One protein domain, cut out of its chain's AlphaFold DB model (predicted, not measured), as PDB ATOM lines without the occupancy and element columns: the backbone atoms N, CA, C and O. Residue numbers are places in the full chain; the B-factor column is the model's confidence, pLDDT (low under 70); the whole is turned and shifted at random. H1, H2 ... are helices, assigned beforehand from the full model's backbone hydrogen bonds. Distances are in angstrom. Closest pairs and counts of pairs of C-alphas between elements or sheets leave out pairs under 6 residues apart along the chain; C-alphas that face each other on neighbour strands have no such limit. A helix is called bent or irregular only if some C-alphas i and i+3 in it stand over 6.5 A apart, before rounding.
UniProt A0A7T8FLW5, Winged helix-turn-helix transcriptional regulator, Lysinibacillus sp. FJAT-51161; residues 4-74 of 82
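What this domain is: This is residues 4 to 74 of the 82 residues of the protein "Winged helix-turn-helix transcriptional regulator" of Lysinibacillus sp. FJAT-51161 (UniProt A0A7T8FLW5). A long helix, H1, sticks out as an arm from a small head of three shorter helices, H2, H3 and H4, which cross one another at steep or nearly right angles. Residues 4 to 16 of H1 stand free, H1 reaches the head with its last residues, and at the far end of H2 residues 40 to 45 stand free as well. The printed part has 71 residues with four named helices in the order H1, H2, H3, H4 along the chain and no named strand, and its class is all helix. The whole is loose, with a radius of gyration of the C-alphas of 15.6 A, and only just elongated, with spans of 51 by 25 by 16 A, the arm making the length.

How they stand to each other: H1, residues 4 to 24, has a kink of 44 degrees near residue 17. It is only just irregular, with C-alphas 16 and 19 lying 6.9 A apart, and its line is a rough one. H2, residues 27 to 42, follows after a tight link, and the two helices are close but not clearly touching, the closest C-alphas being those of Ile 24 and Gln 30, 6.1 A apart. Their lines stand about perpendicular, only just, at 72 degrees. H3, residues 49 to 56, touches H2, with the closest C-alphas, those of Ile 32 and Thr 56, 6.2 A apart. These two run opposite ways at a steep tilt of 60 degrees. H4, residues 60 to 72, is the hub, touching the three other helices. With residues 60 to 63 alone it touches H3 at 87 degrees, about perpendicular, the closest C-alphas being those of Thr 53 and Arg 60, 6.5 A apart. H4 and H2 only just touch, with 3 pairs of C-alphas within 8 A, between residue 29 alone of H2 and residues 66 to 70 alone of H4. The closest C-alphas there, those of Arg 29 and His 66, are 6.3 A apart, and the two lines are about perpendicular at 88 degrees. H4 and H1 touch only at their ends, and only just, with 3 pairs of C-alphas within 8 A. H1 touches H4 with residues 23 to 24 alone, and H4 touches H1 with residues 69 to 70 alone, the closest C-alphas, those of Ala 23 and Leu 70, being 6.1 A apart. They run opposite ways at a shallow tilt of 21 degrees. H1 and H3 are apart. The helix packing is mostly crossed: of the 3 touching pairs other than the one at the ends, 0 are at a shallow tilt. In H2 and H4 every O i to N i+4 pair is within hydrogen-bond range, while H1 has 15 of 17 and H3 has 3 of 4.

Where its parts are: H1 begins at Gln 4, with its C-alpha at (73.016, 102.422, 183.704), and measures 29.7 A to the C-alpha of Ile 24. H2 runs from Glu 27 to Glu 42, 22.6 A from first to last C-alpha, and C-alpha 42 is at (100.130, 127.276, 151.093). H3 is the shortest, from Val 49 to Thr 56, 10.3 A. H4 runs from Arg 60 to Asp 72, 18.2 A, and C-alpha 72 is at (76.362, 121.497, 158.220).

The domain as a whole: The two C-alphas farthest apart are those of Gln 4 and Gly 50, at 51.2 A. Without the stretches that stand free, the body has 52 residues, spans 31 by 22 by 17 A and has a radius of gyration of 10.5 A. The printed part has no cut. The links from H1 to H2 and from H3 to H4 are tight, that from H2 to H3, with 6 residues, is short, and no link is long. The mean pLDDT of the printed part is 92.9, and no printed residue is under 70.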
ATOM      1  N   GLN A   4      74.045 102.316 184.740       95.12
ATOM      2  CA  GLN A   4      73.016 102.422 183.704       95.12
ATOM      3  C   GLN A   4      72.858 103.866 183.207       95.12
ATOM      4  O   GLN A   4      72.692 104.105 182.010       95.12
ATOM      5  N   LYS A   5      72.948 104.843 184.119       96.44
ATOM      6  CA  LYS A   5      72.890 106.272 183.789       96.44
ATOM      7  C   LYS A   5      74.116 106.720 182.987       96.44
ATOM      8  O   LYS A   5      73.962 107.500 182.054       96.44
ATOM      9  N   GLN A   6      75.307 106.203 183.306       96.50
ATOM     10  CA  GLN A   6      76.527 106.454 182.523       96.50
ATOM     11  C   GLN A   6      76.413 105.927 181.088       96.50
ATOM     12  O   GLN A   6      76.706 106.662 180.151       96.50
ATOM     13  N   LEU A   7      75.945 104.687 180.912       97.62
ATOM     14  CA  LEU A   7      75.800 104.085 179.583       97.62
ATOM     15  C   LEU A   7      74.763 104.813 178.717       97.62
ATOM     16  O   LEU A   7      75.002 105.014 177.530       97.62
ATOM     17  N   LYS A   8      73.638 105.246 179.304       97.69
ATOM     18  CA  LYS A   8      72.637 106.055 178.587       97.69
ATOM     19  C   LYS A   8      73.212 107.390 178.125       97.69
ATOM     20  O   LYS A   8      73.081 107.718 176.952       97.69
ATOM     21  N   LYS A   9      73.909 108.098 179.019       97.12
ATOM     22  CA  LYS A   9      74.548 109.376 178.693       97.12
ATOM     23  C   LYS A   9      75.572 109.220 177.561       97.12
ATOM     24  O   LYS A   9      75.550 109.993 176.617       97.12
ATOM     25  N   LEU A  10      76.409 108.181 177.613       96.56
ATOM     26  CA  LEU A  10      77.378 107.906 176.548       96.56
ATOM     27  C   LEU A  10      76.696 107.615 175.202       96.56
ATOM     28  O   LEU A  10      77.156 108.076 174.161       96.56
ATOM     29  N   ALA A  11      75.597 106.854 175.203       97.25
ATOM     30  CA  ALA A  11      74.844 106.568 173.984       97.25
ATOM     31  C   ALA A  11      74.195 107.831 173.388       97.25
ATOM     32  O   ALA A  11      74.131 107.962 172.165       97.25
ATOM     33  N   GLU A  12      73.729 108.752 174.235       97.69
ATOM     34  CA  GLU A  12      73.206 110.061 173.828       97.69
ATOM     35  C   GLU A  12      74.315 110.927 173.215       97.69
ATOM     36  O   GLU A  12      74.178 111.344 172.067       97.69
ATOM     37  N   GLU A  13      75.451 111.079 173.900       96.12
ATOM     38  CA  GLU A  13      76.620 111.822 173.397       96.12
ATOM     39  C   GLU A  13      77.128 111.247 172.061       96.12
ATOM     40  O   GLU A  13      77.424 111.978 171.114       96.12
ATOM     41  N   PHE A  14      77.172 109.919 171.923       96.19
ATOM     42  CA  PHE A  14      77.568 109.287 170.664       96.19
ATOM     43  C   PHE A  14      76.550 109.528 169.536       96.19
ATOM     44  O   PHE A  14      76.921 109.745 168.375       96.19
ATOM     45  N   ARG A  15      75.251 109.518 169.859       96.12
ATOM     46  CA  ARG A  15      74.190 109.833 168.894       96.12
ATOM     47  C   ARG A  15      74.291 111.282 168.418       96.12
ATOM     48  O   ARG A  15      74.117 111.534 167.227       96.12
ATOM     49  N   GLU A  16      74.635 112.209 169.303       94.56
ATOM     50  CA  GLU A  16      74.891 113.610 168.949       94.56
ATOM     51  C   GLU A  16      76.088 113.747 167.992       94.56
ATOM     52  O   GLU A  16      76.022 114.494 167.012       94.56
ATOM     53  N   CYS A  17      77.135 112.939 168.179       94.44
ATOM     54  CA  CYS A  17      78.288 112.886 167.275       94.44
ATOM     55  C   CYS A  17      78.002 112.225 165.916       94.44
ATOM     56  O   CYS A  17      78.795 112.379 164.985       94.44
ATOM     57  N   SER A  18      76.889 111.501 165.753       93.50
ATOM     58  CA  SER A  18      76.632 110.685 164.553       93.50
ATOM     59  C   SER A  18      76.636 111.500 163.257       93.50
ATOM     60  O   SER A  18      77.132 111.027 162.236       93.50
ATOM     61  N   LYS A  19      76.158 112.753 163.291       92.50
ATOM     62  CA  LYS A  19      76.201 113.653 162.125       92.50
ATOM     63  C   LYS A  19      77.637 113.985 161.718       92.50
ATOM     64  O   LYS A  19      77.954 113.981 160.530       92.50
ATOM     65  N   ALA A  20      78.496 114.260 162.698       94.88
ATOM     66  CA  ALA A  20      79.895 114.573 162.455       94.88
ATOM     67  C   ALA A  20      80.641 113.347 161.910       94.88
ATOM     68  O   ALA A  20      81.308 113.445 160.884       94.88
ATOM     69  N   LEU A  21      80.437 112.182 162.533       95.62
ATOM     70  CA  LEU A  21      81.021 110.907 162.106       95.62
ATOM     71  C   LEU A  21      80.599 110.531 160.678       95.62
ATOM     72  O   LEU A  21      81.444 110.161 159.868       95.62
ATOM     73  N   ALA A  22      79.320 110.691 160.329       95.88
ATOM     74  CA  ALA A  22      78.828 110.435 158.973       95.88
ATOM     75  C   ALA A  22      79.397 111.421 157.934       95.88
ATOM     76  O   ALA A  22      79.635 111.057 156.779       95.88
ATOM     77  N   ALA A  23      79.632 112.677 158.323       96.25
ATOM     78  CA  ALA A  23      80.257 113.656 157.444       96.25
ATOM     79  C   ALA A  23      81.724 113.302 157.161       96.25
ATOM     80  O   ALA A  23      82.125 113.335 156.000       96.25
ATOM     81  N   ILE A  24      82.504 112.913 158.172       95.81
ATOM     82  CA  ILE A  24      83.925 112.573 157.983       95.81
ATOM     83  C   ILE A  24      84.159 111.139 157.504       95.81
ATOM     84  O   ILE A  24      85.244 110.851 157.029       95.81
ATOM     85  N   GLY A  25      83.181 110.237 157.605       96.69
ATOM     86  CA  GLY A  25      83.320 108.833 157.194       96.69
ATOM     87  C   GLY A  25      83.311 108.584 155.680       96.69
ATOM     88  O   GLY A  25      83.422 107.444 155.254       96.69
ATOM     89  N   ASP A  26      83.154 109.625 154.868       97.56
ATOM     90  CA  ASP A  26      83.113 109.541 153.406       97.56
ATOM     91  C   ASP A  26      84.449 109.970 152.811       97.56
ATOM     92  O   ASP A  26      84.911 111.088 153.040       97.56
ATOM     93  N   GLU A  27      85.055 109.080 152.031       97.25
ATOM     94  CA  GLU A  27      86.403 109.264 151.485       97.25
ATOM     95  C   GLU A  27      86.516 110.518 150.611       97.25
ATOM     96  O   GLU A  27      87.503 111.244 150.695       97.25
ATOM     97  N   THR A  28      85.477 110.850 149.835       96.81
ATOM     98  CA  THR A  28      85.485 112.062 148.999       96.81
ATOM     99  C   THR A  28      85.521 113.320 149.866       96.81
ATOM    100  O   THR A  28      86.275 114.258 149.596       96.81
ATOM    101  N   ARG A  29      84.741 113.348 150.951       97.06
ATOM    102  CA  ARG A  29      84.772 114.437 151.934       97.06
ATOM    103  C   ARG A  29      86.097 114.504 152.687       97.06
ATOM    104  O   ARG A  29      86.579 115.612 152.913       97.06
ATOM    105  N   GLN A  30      86.717 113.371 153.006       97.00
ATOM    106  CA  GLN A  30      88.065 113.342 153.580       97.00
ATOM    107  C   GLN A  30      89.096 113.954 152.621       97.00
ATOM    108  O   GLN A  30      89.868 114.815 153.043       97.00
ATOM    109  N   SER A  31      89.062 113.608 151.328       96.25
ATOM    110  CA  SER A  31      89.945 114.217 150.320       96.25
ATOM    111  C   SER A  31      89.741 115.730 150.201       96.25
ATOM    112  O   SER A  31      90.711 116.472 150.056       96.25
ATOM    113  N   ILE A  32      88.497 116.214 150.311       96.19
ATOM    114  CA  ILE A  32      88.211 117.657 150.349       96.19
ATOM    115  C   ILE A  32      88.828 118.309 151.593       96.19
ATOM    116  O   ILE A  32      89.444 119.363 151.467       96.19
ATOM    117  N   ILE A  33      88.680 117.703 152.778       94.94
ATOM    118  CA  ILE A  33      89.260 118.223 154.028       94.94
ATOM    119  C   ILE A  33      90.786 118.307 153.924       94.94
ATOM    120  O   ILE A  33      91.357 119.342 154.259       94.94
ATOM    121  N   ILE A  34      91.441 117.263 153.410       94.25
ATOM    122  CA  ILE A  34      92.895 117.253 153.194       94.25
ATOM    123  C   ILE A  34      93.303 118.394 152.254       94.25
ATOM    124  O   ILE A  34      94.166 119.193 152.603       94.25
ATOM    125  N   ALA A  35      92.620 118.550 151.117       94.00
ATOM    126  CA  ALA A  35      92.924 119.616 150.165       94.00
ATOM    127  C   ALA A  35      92.695 121.032 150.736       94.00
ATOM    128  O   ALA A  35      93.395 121.968 150.349       94.00
ATOM    129  N   LEU A  36      91.733 121.205 151.655       92.00
ATOM    130  CA  LEU A  36      91.536 122.456 152.398       92.00
ATOM    131  C   LEU A  36      92.711 122.738 153.348       92.00
ATOM    132  O   LEU A  36      93.197 123.866 153.372       92.00
ATOM    133  N   ILE A  37      93.174 121.730 154.095       91.38
ATOM    134  CA  ILE A  37      94.305 121.848 155.032       91.38
ATOM    135  C   ILE A  37      95.601 122.178 154.284       91.38
ATOM    136  O   ILE A  37      96.321 123.096 154.671       91.38
ATOM    137  N   GLU A  38      95.881 121.468 153.190       89.88
ATOM    138  CA  GLU A  38      97.044 121.740 152.342       89.88
ATOM    139  C   GLU A  38      96.999 123.155 151.759       89.88
ATOM    140  O   GLU A  38      98.001 123.860 151.764       89.88
ATOM    141  N   GLY A  39      95.827 123.592 151.290       87.25
ATOM    142  CA  GLY A  39      95.664 124.926 150.722       87.25
ATOM    143  C   GLY A  39      95.847 126.061 151.733       87.25
ATOM    144  O   GLY A  39      96.413 127.092 151.381       87.25
ATOM    145  N   GLU A  40      95.424 125.875 152.986       80.94
ATOM    146  CA  GLU A  40      95.693 126.833 154.072       80.94
ATOM    147  C   GLU A  40      97.194 126.904 154.398       80.94
ATOM    148  O   GLU A  40      97.737 127.984 154.619       80.94
ATOM    149  N   SER A  41      97.897 125.765 154.361       77.12
ATOM    150  CA  SER A  41      99.354 125.732 154.550       77.12
ATOM    151  C   SER A  41     100.124 126.455 153.437       77.12
ATOM    152  O   SER A  41     101.258 126.875 153.661       77.12
ATOM    153  N   GLU A  42      99.546 126.570 152.240       78.62
ATOM    154  CA  GLU A  42     100.130 127.276 151.093       78.62
ATOM    155  C   GLU A  42      99.793 128.783 151.101       78.62
ATOM    156  O   GLU A  42     100.526 129.589 150.521       78.62
ATOM    157  N   SER A  43      98.690 129.191 151.744       72.75
ATOM    158  CA  SER A  43      98.237 130.585 151.806       72.75
ATOM    159  C   SER A  43      97.337 130.854 153.015       72.75
ATOM    160  O   SER A  43      96.268 130.265 153.134       72.75
ATOM    161  N   GLU A  44      97.668 131.879 153.811       71.62
ATOM    162  CA  GLU A  44      96.844 132.377 154.939       71.62
ATOM    163  C   GLU A  44      95.453 132.916 154.526       71.62
ATOM    164  O   GLU A  44      94.689 133.423 155.346       71.62
ATOM    165  N   LYS A  45      95.122 132.887 153.229       76.50
ATOM    166  CA  LYS A  45      93.840 133.349 152.673       76.50
ATOM    167  C   LYS A  45      92.889 132.192 152.340       76.50
ATOM    168  O   LYS A  45      91.802 132.442 151.807       76.50
ATOM    169  N   GLY A  46      93.291 130.955 152.629       78.56
ATOM    170  CA  GLY A  46      92.590 129.739 152.244       78.56
ATOM    171  C   GLY A  46      92.650 129.439 150.744       78.56
ATOM    172  O   GLY A  46      93.222 130.176 149.941       78.56
ATOM    173  N   ILE A  47      92.020 128.331 150.350       88.25
ATOM    174  CA  ILE A  47      92.040 127.821 148.972       88.25
ATOM    175  C   ILE A  47      90.827 128.271 148.153       88.25
ATOM    176  O   ILE A  47      89.676 128.253 148.614       88.25
ATOM    177  N   ARG A  48      91.045 128.636 146.884       89.44
ATOM    178  CA  ARG A  48      89.940 128.991 145.982       89.44
ATOM    179  C   ARG A  48      89.206 127.740 145.511       89.44
ATOM    180  O   ARG A  48      89.808 126.717 145.204       89.44
ATOM    181  N   VAL A  49      87.892 127.854 145.302       88.62
ATOM    182  CA  VAL A  49      87.049 126.745 144.803       88.62
ATOM    183  C   VAL A  49      87.596 126.135 143.507       88.62
ATOM    184  O   VAL A  49      87.544 124.925 143.337       88.62
ATOM    185  N   GLY A  50      88.141 126.955 142.599       89.69
ATOM    186  CA  GLY A  50      88.717 126.467 141.343       89.69
ATOM    187  C   GLY A  50      89.993 125.635 141.519       89.69
ATOM    188  O   GLY A  50      90.238 124.728 140.730       89.69
ATOM    189  N   GLU A  51      90.790 125.913 142.548       90.38
ATOM    190  CA  GLU A  51      91.963 125.104 142.906       90.38
ATOM    191  C   GLU A  51      91.522 123.833 143.623       90.38
ATOM    192  O   GLU A  51      91.978 122.742 143.288       90.38
ATOM    193  N   LEU A  52      90.541 123.954 144.518       92.19
ATOM    194  CA  LEU A  52      89.974 122.823 145.240       92.19
ATOM    195  C   LEU A  52      89.352 121.785 144.291       92.19
ATOM    196  O   LEU A  52      89.575 120.590 144.470       92.19
ATOM    197  N   THR A  53      88.651 122.212 143.230       94.00
ATOM    198  CA  THR A  53      88.158 121.289 142.187       94.00
ATOM    199  C   THR A  53      89.282 120.552 141.464       94.00
ATOM    200  O   THR A  53      89.100 119.399 141.091       94.00
ATOM    201  N   LYS A  54      90.453 121.184 141.284       92.50
ATOM    202  CA  LYS A  54      91.613 120.542 140.648       92.50
ATOM    203  C   LYS A  54      92.263 119.523 141.583       92.50
ATOM    204  O   LYS A  54      92.506 118.405 141.151       92.50
ATOM    205  N   LYS A  55      92.489 119.885 142.854       91.94
ATOM    206  CA  LYS A  55      93.092 118.987 143.860       91.94
ATOM    207  C   LYS A  55      92.224 117.753 144.141       91.94
ATOM    208  O   LYS A  55      92.751 116.672 144.355       91.94
ATOM    209  N   THR A  56      90.899 117.905 144.116       93.69
ATOM    210  CA  THR A  56      89.946 116.824 144.445       93.69
ATOM    211  C   THR A  56      89.412 116.065 143.227       93.69
ATOM    212  O   THR A  56      88.715 115.071 143.392       93.69
ATOM    213  N   ASN A  57      89.706 116.533 142.008       94.00
ATOM    214  CA  ASN A  57      89.141 116.020 140.754       94.00
ATOM    215  C   ASN A  57      87.594 115.996 140.722       94.00
ATOM    216  O   ASN A  57      86.974 115.157 140.069       94.00
ATOM    217  N   LEU A  58      86.955 116.926 141.437       96.50
ATOM    218  CA  LEU A  58      85.500 117.043 141.505       96.50
ATOM    219  C   LEU A  58      84.979 118.156 140.599       96.50
ATOM    220  O   LEU A  58      85.560 119.238 140.484       96.50
ATOM    221  N   SER A  59      83.797 117.928 140.026       96.25
ATOM    222  CA  SER A  59      83.039 119.003 139.390       96.25
ATOM    223  C   SER A  59      82.596 120.037 140.433       96.25
ATOM    224  O   SER A  59      82.398 119.723 141.609       96.25
ATOM    225  N   ARG A  60      82.381 121.288 140.010       94.94
ATOM    226  CA  ARG A  60      81.880 122.344 140.911       94.94
ATOM    227  C   ARG A  60      80.546 121.980 141.588       94.94
ATOM    228  O   ARG A  60      80.446 122.227 142.790       94.94
ATOM    229  N   PRO A  61      79.544 121.389 140.898       97.06
ATOM    230  CA  PRO A  61      78.314 120.943 141.555       97.06
ATOM    231  C   PRO A  61      78.553 119.861 142.614       97.06
ATOM    232  O   PRO A  61      78.034 119.980 143.723       97.06
ATOM    233  N   ALA A  62      79.380 118.852 142.311       96.56
ATOM    234  CA  ALA A  62      79.704 117.786 143.261       96.56
ATOM    235  C   ALA A  62      80.446 118.339 144.486       96.56
ATOM    236  O   ALA A  62      80.044 118.103 145.624       96.56
ATOM    237  N   LEU A  63      81.466 119.171 144.260       96.69
ATOM    238  CA  LEU A  63      82.203 119.828 145.333       96.69
ATOM    239  C   LEU A  63      81.279 120.692 146.206       96.69
ATOM    240  O   LEU A  63      81.351 120.624 147.429       96.69
ATOM    241  N   SER A  64      80.370 121.469 145.604       95.50
ATOM    242  CA  SER A  64      79.417 122.291 146.362       95.50
ATOM    243  C   SER A  64      78.473 121.452 147.221       95.50
ATOM    244  O   SER A  64      78.126 121.880 148.324       95.50
ATOM    245  N   HIS A  65      78.049 120.283 146.736       96.31
ATOM    246  CA  HIS A  65      77.231 119.360 147.517       96.31
ATOM    247  C   HIS A  65      77.996 118.878 148.757       96.31
ATOM    248  O   HIS A  65      77.507 119.023 149.879       96.31
ATOM    249  N   HIS A  66      79.228 118.403 148.577       96.75
ATOM    250  CA  HIS A  66      80.055 117.927 149.687       96.75
ATOM    251  C   HIS A  66      80.420 119.037 150.683       96.75
ATOM    252  O   HIS A  66      80.337 118.822 151.892       96.75
ATOM    253  N   LEU A  67      80.745 120.243 150.205       95.38
ATOM    254  CA  LEU A  67      81.019 121.394 151.071       95.38
ATOM    255  C   LEU A  67      79.800 121.799 151.906       95.38
ATOM    256  O   LEU A  67      79.968 122.236 153.044       95.38
ATOM    257  N   LYS A  68      78.577 121.638 151.384       95.25
ATOM    258  CA  LYS A  68      77.355 121.878 152.164       95.25
ATOM    259  C   LYS A  68      77.247 120.894 153.329       95.25
ATOM    260  O   LYS A  68      77.050 121.328 154.458       95.25
ATOM    261  N   VAL A  69      77.452 119.602 153.072       96.06
ATOM    262  CA  VAL A  69      77.436 118.566 154.121       96.06
ATOM    263  C   VAL A  69      78.506 118.838 155.181       96.06
ATOM    264  O   VAL A  69      78.214 118.803 156.375       96.06
ATOM    265  N   LEU A  70      79.729 119.169 154.756       95.81
ATOM    266  CA  LEU A  70      80.830 119.502 155.665       95.81
ATOM    267  C   LEU A  70      80.549 120.764 156.489       95.81
ATOM    268  O   LEU A  70      80.850 120.789 157.681       95.81
ATOM    269  N   LYS A  71      79.931 121.791 155.891       93.62
ATOM    270  CA  LYS A  71      79.494 122.998 156.605       93.62
ATOM    271  C   LYS A  71      78.453 122.671 157.670       93.62
ATOM    272  O   LYS A  71      78.569 123.134 158.799       93.62
ATOM    273  N   ASP A  72      77.453 121.868 157.315       93.25
ATOM    274  CA  ASP A  72      76.362 121.497 158.220       93.25
ATOM    275  C   ASP A  72      76.859 120.643 159.399       93.25
ATOM    276  O   ASP A  72      76.201 120.590 160.442       93.25
ATOM    277  N   ALA A  73      78.004 119.977 159.240       93.81
ATOM    278  CA  ALA A  73      78.705 119.224 160.275       93.81
ATOM    279  C   ALA A  73      79.864 120.004 160.936       93.81
ATOM    280  O   ALA A  73      80.632 119.416 161.689       93.81
ATOM    281  N   SER A  74      79.989 121.313 160.683       90.94
ATOM    282  CA  SER A  74      81.005 122.204 161.271       90.94
ATOM    283  C   SER A  74      82.470 121.893 160.914       90.94
ATOM    284  O   SER A  74      83.377 122.372 161.588       90.94
TER     285      SER A  74